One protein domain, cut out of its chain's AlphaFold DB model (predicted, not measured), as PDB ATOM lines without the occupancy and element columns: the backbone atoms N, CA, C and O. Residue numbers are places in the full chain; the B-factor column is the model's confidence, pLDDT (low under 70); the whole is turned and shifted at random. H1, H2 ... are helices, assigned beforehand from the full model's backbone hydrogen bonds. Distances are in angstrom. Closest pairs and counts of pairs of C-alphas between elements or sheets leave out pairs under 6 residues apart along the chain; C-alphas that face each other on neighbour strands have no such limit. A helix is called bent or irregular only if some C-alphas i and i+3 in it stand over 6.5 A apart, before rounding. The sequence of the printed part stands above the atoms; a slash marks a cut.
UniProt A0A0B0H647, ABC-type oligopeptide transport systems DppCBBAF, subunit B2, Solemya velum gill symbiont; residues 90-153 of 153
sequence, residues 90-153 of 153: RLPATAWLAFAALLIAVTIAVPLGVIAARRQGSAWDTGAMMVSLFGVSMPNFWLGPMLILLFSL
ATOM      1  N   ARG A  90     231.952 240.361 249.847       92.81
ATOM      2  CA  ARG A  90     230.819 240.329 248.903       92.81
ATOM      3  C   ARG A  90     230.946 241.348 247.774       92.81
ATOM      4  O   ARG A  90     230.469 241.091 246.668       92.81
ATOM      5  N   LEU A  91     231.601 242.480 248.036       95.62
ATOM      6  CA  LEU A  91     231.747 243.587 247.089       95.62
ATOM      7  C   LEU A  91     232.315 243.162 245.718       95.62
ATOM      8  O   LEU A  91     231.722 243.557 244.712       95.62
ATOM      9  N   PRO A  92     233.385 242.343 245.617       95.81
ATOM     10  CA  PRO A  92     233.939 241.936 244.327       95.81
ATOM     11  C   PRO A  92     232.947 241.155 243.465       95.81
ATOM     12  O   PRO A  92     232.856 241.398 242.265       95.81
ATOM     13  N   ALA A  93     232.172 240.247 244.065       95.88
ATOM     14  CA  ALA A  93     231.178 239.466 243.335       95.88
ATOM     15  C   ALA A  93     230.067 240.370 242.780       95.88
ATOM     16  O   ALA A  93     229.719 240.270 241.606       95.88
ATOM     17  N   THR A  94     229.558 241.305 243.588       95.88
ATOM     18  CA  THR A  94     228.573 242.296 243.127       95.88
ATOM     19  C   THR A  94     229.141 243.188 242.026       95.88
ATOM     20  O   THR A  94     228.449 243.446 241.045       95.88
ATOM     21  N   ALA A  95     230.397 243.625 242.152       97.00
ATOM     22  CA  ALA A  95     231.059 244.445 241.144       97.00
ATOM     23  C   ALA A  95     231.208 243.699 239.810       97.00
ATOM     24  O   ALA A  95     230.866 244.251 238.766       97.00
ATOM     25  N   TRP A  96     231.641 242.434 239.837       97.31
ATOM     26  CA  TRP A  96     231.740 241.604 238.635       97.31
ATOM     27  C   TRP A  96     230.383 241.368 237.977       97.31
ATOM     28  O   TRP A  96     230.265 241.518 236.762       97.31
ATOM     29  N   LEU A  97     229.352 241.061 238.767       95.69
ATOM     30  CA  LEU A  97     227.991 240.879 238.260       95.69
ATOM     31  C   LEU A  97     227.445 242.167 237.633       95.69
ATOM     32  O   LEU A  97     226.915 242.132 236.525       95.69
ATOM     33  N   ALA A  98     227.614 243.309 238.304       96.62
ATOM     34  CA  ALA A  98     227.176 244.606 237.795       96.62
ATOM     35  C   ALA A  98     227.920 244.991 236.509       96.62
ATOM     36  O   ALA A  98     227.299 245.456 235.554       96.62
ATOM     37  N   PHE A  99     229.232 244.759 236.461       98.06
ATOM     38  CA  PHE A  99     230.046 245.031 235.282       98.06
ATOM     39  C   PHE A  99     229.638 244.155 234.092       98.06
ATOM     40  O   PHE A  99     229.417 244.675 232.999       98.06
ATOM     41  N   ALA A 100     229.475 242.845 234.297       96.81
ATOM     42  CA  ALA A 100     229.030 241.927 233.252       96.81
ATOM     43  C   ALA A 100     227.623 242.284 232.742       96.81
ATOM     44  O   ALA A 100     227.402 242.348 231.532       96.81
ATOM     45  N   ALA A 101     226.689 242.587 233.650       94.88
ATOM     46  CA  ALA A 101     225.342 243.019 233.293       94.88
ATOM     47  C   ALA A 101     225.357 244.320 232.478       94.88
ATOM     48  O   ALA A 101     224.681 244.411 231.454       94.88
ATOM     49  N   LEU A 102     226.165 245.306 232.884       97.25
ATOM     50  CA  LEU A 102     226.323 246.564 232.158       97.25
ATOM     51  C   LEU A 102     226.917 246.340 230.765       97.25
ATOM     52  O   LEU A 102     226.437 246.928 229.800       97.25
ATOM     53  N   LEU A 103     227.930 245.481 230.646       98.00
ATOM     54  CA  LEU A 103     228.560 245.168 229.366       98.00
ATOM     55  C   LEU A 103     227.546 244.566 228.388       98.00
ATOM     56  O   LEU A 103     227.447 245.023 227.248       98.00
ATOM     57  N   ILE A 104     226.756 243.588 228.839       95.88
ATOM     58  CA  ILE A 104     225.688 242.972 228.041       95.88
ATOM     59  C   ILE A 104     224.634 244.021 227.673       95.88
ATOM     60  O   ILE A 104     224.275 244.149 226.502       95.88
ATOM     61  N   ALA A 105     224.179 244.812 228.649       94.31
ATOM     62  CA  ALA A 105     223.168 245.841 228.436       94.31
ATOM     63  C   ALA A 105     223.619 246.868 227.392       94.31
ATOM     64  O   ALA A 105     222.878 247.147 226.458       94.31
ATOM     65  N   VAL A 106     224.843 247.388 227.493       96.81
ATOM     66  CA  VAL A 106     225.383 248.361 226.533       96.81
ATOM     67  C   VAL A 106     225.547 247.731 225.152       96.81
ATOM     68  O   VAL A 106     225.130 248.324 224.159       96.81
ATOM     69  N   THR A 107     226.098 246.517 225.083       97.31
ATOM     70  CA  THR A 107     226.366 245.830 223.809       97.31
ATOM     71  C   THR A 107     225.085 245.505 223.043       97.31
ATOM     72  O   THR A 107     225.098 245.512 221.817       97.31
ATOM     73  N   ILE A 108     223.970 245.253 223.734       94.06
ATOM     74  CA  ILE A 108     222.687 244.930 223.095       94.06
ATOM     75  C   ILE A 108     221.819 246.180 222.931       94.06
ATOM     76  O   ILE A 108     221.371 246.485 221.826       94.06
ATOM     77  N   ALA A 109     221.574 246.919 224.013       92.94
ATOM     78  CA  ALA A 109     220.602 248.007 224.021       92.94
ATOM     79  C   ALA A 109     221.053 249.203 223.177       92.94
ATOM     80  O   ALA A 109     220.217 249.812 222.513       92.94
ATOM     81  N   VAL A 110     222.353 249.537 223.153       95.38
ATOM     82  CA  VAL A 110     222.832 250.695 222.381       95.38
ATOM     83  C   VAL A 110     222.688 250.463 220.873       95.38
ATOM     84  O   VAL A 110     222.044 251.293 220.231       95.38
ATOM     85  N   PRO A 111     223.186 249.363 220.268       93.88
ATOM     86  CA  PRO A 111     222.978 249.124 218.839       93.88
ATOM     87  C   PRO A 111     221.501 249.027 218.466       93.88
ATOM     88  O   PRO A 111     221.079 249.602 217.463       93.88
ATOM     89  N   LEU A 112     220.706 248.342 219.290       91.62
ATOM     90  CA  LEU A 112     219.283 248.148 219.042       91.62
ATOM     91  C   LEU A 112     218.519 249.484 219.109       91.62
ATOM     92  O   LEU A 112     217.721 249.774 218.221       91.62
ATOM     93  N   GLY A 113     218.861 250.351 220.067       92.31
ATOM     94  CA  GLY A 113     218.350 251.720 220.154       92.31
ATOM     95  C   GLY A 113     218.776 252.603 218.976       92.31
ATOM     96  O   GLY A 113     217.958 253.344 218.436       92.31
ATOM     97  N   VAL A 114     220.027 252.493 218.510       95.06
ATOM     98  CA  VAL A 114     220.508 253.231 217.325       95.06
ATOM     99  C   VAL A 114     219.771 252.789 216.054       95.06
ATOM    100  O   VAL A 114     219.402 253.636 215.237       95.06
ATOM    101  N   ILE A 115     219.535 251.485 215.873       94.06
ATOM    102  CA  ILE A 115     218.790 250.948 214.722       94.06
ATOM    103  C   ILE A 115     217.330 251.408 214.761       94.06
ATOM    104  O   ILE A 115     216.830 251.882 213.738       94.06
ATOM    105  N   ALA A 116     216.673 251.309 215.920       93.56
ATOM    106  CA  ALA A 116     215.299 251.771 216.116       93.56
ATOM    107  C   ALA A 116     215.162 253.269 215.800       93.56
ATOM    108  O   ALA A 116     214.318 253.650 214.992       93.56
ATOM    109  N   ALA A 117     216.074 254.100 216.318       92.38
ATOM    110  CA  ALA A 117     216.077 255.540 216.067       92.38
ATOM    111  C   ALA A 117     216.285 255.894 214.585       92.38
ATOM    112  O   ALA A 117     215.649 256.809 214.068       92.38
ATOM    113  N   ARG A 118     217.160 255.170 213.869       94.94
ATOM    114  CA  ARG A 118     217.371 255.393 212.427       94.94
ATOM    115  C   ARG A 118     216.215 254.897 211.561       94.94
ATOM    116  O   ARG A 118     216.043 255.398 210.454       94.94
ATOM    117  N   ARG A 119     215.465 253.893 212.017       92.69
ATOM    118  CA  ARG A 119     214.343 253.280 211.291       92.69
ATOM    119  C   ARG A 119     213.035 253.471 212.054       92.69
ATOM    120  O   ARG A 119     212.298 252.507 212.277       92.69
ATOM    121  N   GLN A 120     212.764 254.709 212.445       89.25
ATOM    122  CA  GLN A 120     211.567 255.072 213.191       89.25
ATOM    123  C   GLN A 120     210.291 254.623 212.459       89.25
ATOM    124  O   GLN A 120     210.180 254.772 211.240       89.25
ATOM    125  N   GLY A 121     209.340 254.043 213.196       89.50
ATOM    126  CA  GLY A 121     208.088 253.509 212.649       89.50
ATOM    127  C   GLY A 121     208.224 252.178 211.896       89.50
ATOM    128  O   GLY A 121     207.245 251.686 211.340       89.50
ATOM    129  N   SER A 122     209.419 251.577 211.865       93.88
ATOM    130  CA  SER A 122     209.628 250.243 211.292       93.88
ATOM    131  C   SER A 122     209.388 249.124 212.311       93.88
ATOM    132  O   SER A 122     209.356 249.350 213.519       93.88
ATOM    133  N   ALA A 123     209.319 247.877 211.838       91.69
ATOM    134  CA  ALA A 123     209.229 246.703 212.711       91.69
ATOM    135  C   ALA A 123     210.396 246.594 213.718       91.69
ATOM    136  O   ALA A 123     210.213 246.029 214.794       91.69
ATOM    137  N   TRP A 124     211.574 247.154 213.406       91.00
ATOM    138  CA  TRP A 124     212.714 247.191 214.331       91.00
ATOM    139  C   TRP A 124     212.480 248.143 215.504       91.00
ATOM    140  O   TRP A 124     212.844 247.813 216.628       91.00
ATOM    141  N   ASP A 125     211.849 249.289 215.245       92.19
ATOM    142  CA  ASP A 125     211.474 250.271 216.266       92.19
ATOM    143  C   ASP A 125     210.377 249.704 217.179       92.19
ATOM    144  O   ASP A 125     210.546 249.615 218.395       92.19
ATOM    145  N   THR A 126     209.307 249.163 216.588       93.19
ATOM    146  CA  THR A 126     208.227 248.517 217.349       93.19
ATOM    147  C   THR A 126     208.729 247.328 218.171       93.19
ATOM    148  O   THR A 126     208.377 247.199 219.342       93.19
ATOM    149  N   GLY A 127     209.576 246.469 217.591       93.19
ATOM    150  CA  GLY A 127     210.150 245.318 218.291       93.19
ATOM    151  C   GLY A 127     211.047 245.728 219.461       93.19
ATOM    152  O   GLY A 127     210.915 245.180 220.555       93.19
ATOM    153  N   ALA A 128     211.905 246.734 219.262       92.12
ATOM    154  CA  ALA A 128     212.734 247.307 220.321       92.12
ATOM    155  C   ALA A 128     211.887 247.836 221.481       92.12
ATOM    156  O   ALA A 128     212.124 247.491 222.638       92.12
ATOM    157  N   MET A 129     210.860 248.619 221.155       91.81
ATOM    158  CA  MET A 129     209.969 249.229 222.132       91.81
ATOM    159  C   MET A 129     209.167 248.186 222.912       91.81
ATOM    160  O   MET A 129     209.037 248.311 224.128       91.81
ATOM    161  N   MET A 130     208.690 247.123 222.253       92.75
ATOM    162  CA  MET A 130     208.038 246.000 222.932       92.75
ATOM    163  C   MET A 130     208.980 245.337 223.937       92.75
ATOM    164  O   MET A 130     208.615 245.191 225.100       92.75
ATOM    165  N   VAL A 131     210.201 244.980 223.524       90.50
ATOM    166  CA  VAL A 131     211.189 244.349 224.417       90.50
ATOM    167  C   VAL A 131     211.523 245.258 225.603       90.50
ATOM    168  O   VAL A 131     211.530 244.795 226.743       90.50
ATOM    169  N   SER A 132     211.747 246.555 225.364       90.38
ATOM    170  CA  SER A 132     211.984 247.526 226.437       90.38
ATOM    171  C   SER A 132     210.801 247.620 227.398       90.38
ATOM    172  O   SER A 132     211.001 247.611 228.612       90.38
ATOM    173  N   LEU A 133     209.572 247.664 226.878       92.00
ATOM    174  CA  LEU A 133     208.369 247.754 227.699       92.00
ATOM    175  C   LEU A 133     208.184 246.498 228.554       92.00
ATOM    176  O   LEU A 133     207.914 246.622 229.746       92.00
ATOM    177  N   PHE A 134     208.384 245.305 227.986       90.62
ATOM    178  CA  PHE A 134     208.361 244.051 228.739       90.62
ATOM    179  C   PHE A 134     209.406 244.050 229.859       90.62
ATOM    180  O   PHE A 134     209.063 243.768 231.004       90.62
ATOM    181  N   GLY A 135     210.653 244.422 229.556       87.12
ATOM    182  CA  GLY A 135     211.733 244.439 230.544       87.12
ATOM    183  C   GLY A 135     211.489 245.411 231.702       87.12
ATOM    184  O   GLY A 135     211.726 245.055 232.851       87.12
ATOM    185  N   VAL A 136     210.986 246.618 231.422       89.44
ATOM    186  CA  VAL A 136     210.727 247.643 232.454       89.44
ATOM    187  C   VAL A 136     209.458 247.346 233.257       89.44
ATOM    188  O   VAL A 136     209.388 247.678 234.440       89.44
ATOM    189  N   SER A 137     208.453 246.730 232.633       92.38
ATOM    190  CA  SER A 137     207.163 246.462 233.283       92.38
ATOM    191  C   SER A 137     207.188 245.213 234.161       92.38
ATOM    192  O   SER A 137     206.325 245.058 235.025       92.38
ATOM    193  N   MET A 138     208.141 244.303 233.942       91.62
ATOM    194  CA  MET A 138     208.236 243.077 234.723       91.62
ATOM    195  C   MET A 138     208.894 243.326 236.083       91.62
ATOM    196  O   MET A 138     210.014 243.829 236.149       91.62
ATOM    197  N   PRO A 139     208.248 242.934 237.194       92.38
ATOM    198  CA  PRO A 139     208.860 243.064 238.506       92.38
ATOM    199  C   PRO A 139     210.108 242.183 238.639       92.38
ATOM    200  O   PRO A 139     210.069 240.986 238.350       92.38
ATOM    201  N   ASN A 140     211.198 242.746 239.169       89.12
ATOM    202  CA  ASN A 140     212.470 242.029 239.337       89.12
ATOM    203  C   ASN A 140     212.340 240.744 240.173       89.12
ATOM    204  O   ASN A 140     212.997 239.748 239.873       89.12
ATOM    205  N   PHE A 141     211.475 240.742 241.193       90.88
ATOM    206  CA  PHE A 141     211.240 239.565 242.038       90.88
ATOM    207  C   PHE A 141     210.593 238.397 241.277       90.88
ATOM    208  O   PHE A 141     210.722 237.254 241.703       90.88
ATOM    209  N   TRP A 142     209.893 238.675 240.172       94.31
ATOM    210  CA  TRP A 142     209.289 237.665 239.304       94.31
ATOM    211  C   TRP A 142     210.251 237.259 238.187       94.31
ATOM    212  O   TRP A 142     210.457 236.071 237.944       94.31
ATOM    213  N   LEU A 143     210.894 238.241 237.544       90.94
ATOM    214  CA  LEU A 143     211.795 238.004 236.418       90.94
ATOM    215  C   LEU A 143     213.017 237.168 236.822       90.94
ATOM    216  O   LEU A 143     213.397 236.260 236.090       90.94
ATOM    217  N   GLY A 144     213.606 237.431 237.994       91.31
ATOM    218  CA  GLY A 144     214.785 236.706 238.482       91.31
ATOM    219  C   GLY A 144     214.587 235.183 238.518       91.31
ATOM    220  O   GLY A 144     215.315 234.473 237.827       91.31
ATOM    221  N   PRO A 145     213.587 234.663 239.254       94.38
ATOM    222  CA  PRO A 145     213.270 233.235 239.259       94.38
ATOM    223  C   PRO A 145     212.948 232.651 237.877       94.38
ATOM    224  O   PRO A 145     213.372 231.537 237.587       94.38
ATOM    225  N   MET A 146     212.247 233.387 237.005       94.00
ATOM    226  CA  MET A 146     211.949 232.915 235.644       94.00
ATOM    227  C   MET A 146     213.215 232.737 234.799       94.00
ATOM    228  O   MET A 146     213.348 231.741 234.092       94.00
ATOM    229  N   LEU A 147     214.168 233.669 234.904       91.88
ATOM    230  CA  LEU A 147     215.466 233.538 234.242       91.88
ATOM    231  C   LEU A 147     216.266 232.366 234.812       91.88
ATOM    232  O   LEU A 147     216.878 231.635 234.042       91.88
ATOM    233  N   ILE A 148     216.226 232.148 236.133       94.19
ATOM    234  CA  ILE A 148     216.858 230.970 236.743       94.19
ATOM    235  C   ILE A 148     216.294 229.700 236.110       94.19
ATOM    236  O   ILE A 148     217.080 228.917 235.601       94.19
ATOM    237  N   LEU A 149     214.969 229.526 236.054       94.44
ATOM    238  CA  LEU A 149     214.349 228.336 235.453       94.44
ATOM    239  C   LEU A 149     214.743 228.127 233.985       94.44
ATOM    240  O   LEU A 149     214.912 226.990 233.554       94.44
ATOM    241  N   LEU A 150     214.885 229.213 233.224       94.56
ATOM    242  CA  LEU A 150     215.272 229.158 231.816       94.56
ATOM    243  C   LEU A 150     216.739 228.736 231.621       94.56
ATOM    244  O   LEU A 150     217.034 228.019 230.672       94.56
ATOM    245  N   PHE A 151     217.645 229.194 232.491       93.50
ATOM    246  CA  PHE A 151     219.092 228.967 232.369       93.50
ATOM    247  C   PHE A 151     219.641 227.855 233.279       93.50
ATOM    248  O   PHE A 151     220.820 227.529 233.176       93.50
ATOM    249  N   SER A 152     218.838 227.308 234.197       92.69
ATOM    250  CA  SER A 152     219.255 226.245 235.126       92.69
ATOM    251  C   SER A 152     219.090 224.827 234.575       92.69
ATOM    252  O   SER A 152     219.495 223.883 235.250       92.69
ATOM    253  N   LEU A 153     218.429 224.682 233.423       72.69
ATOM    254  CA  LEU A 153     218.297 223.432 232.666       72.69
ATOM    255  C   LEU A 153     219.526 223.225 231.774       72.69
ATOM    256  O   LEU A 153     219.959 222.058 231.662       72.69
TER     257      LEU A 153
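AT A GLANCE: This is residues 90 to 153 of the 153 residues of the protein "ABC-type oligopeptide transport systems DppCBBAF, subunit B2" of Solemya velum gill symbiont (UniProt A0A0B0H647). A long helix, H1, and a shorter one, H2, make an open helical hairpin, joined at one end and spreading apart from there, and a third helix, H3, turns off sideways beyond the far end of H2. The middle is open, and much of H1 stands free, residues 90 to 108. The printed part has 64 residues with three named helices, in the order H1, H2, H3, and no named strand; its class is all helix. It is loose, with a radius of gyration of the C-alphas of 14.6 A, and elongated, spanning 44 by 23 by 21 A.

IN THESE COORDINATES: H1, residues 90 to 118, begins at C-alpha 90 (230.819, 240.329, 248.903) and is 41.7 A long. It is neither bent nor irregular, but only just: C-alphas 107 and 110 are 6.2 A apart. H2, residues 123 to 137, measures 20.7 A. H3, residues 140 to 151, measures 16.2 A and ends at C-alpha 151 (219.092, 228.967, 232.369).

HOW THE PARTS SIT: H1 and H2, a helical hairpin, touch through residues 112 to 117 and 124 to 128 alone; their closest C-alphas, of Ala 116 and Asp 125, are 4.1 A apart. They run opposite ways at a shallow tilt of 31 degrees. H3 is apart from H1 and from H2. Every O i to N i+4 pair is within hydrogen-bond range in H2, 24 of 25 in H1 and 7 of 8 in H3.

THE WHOLE: The C-alphas of Arg 90 and Gly 121, the two farthest apart, are 44.8 A apart. Both links are tight, and the printed part has no cut. The mean pLDDT of the printed part is 93.1, and no printed residue is under 70.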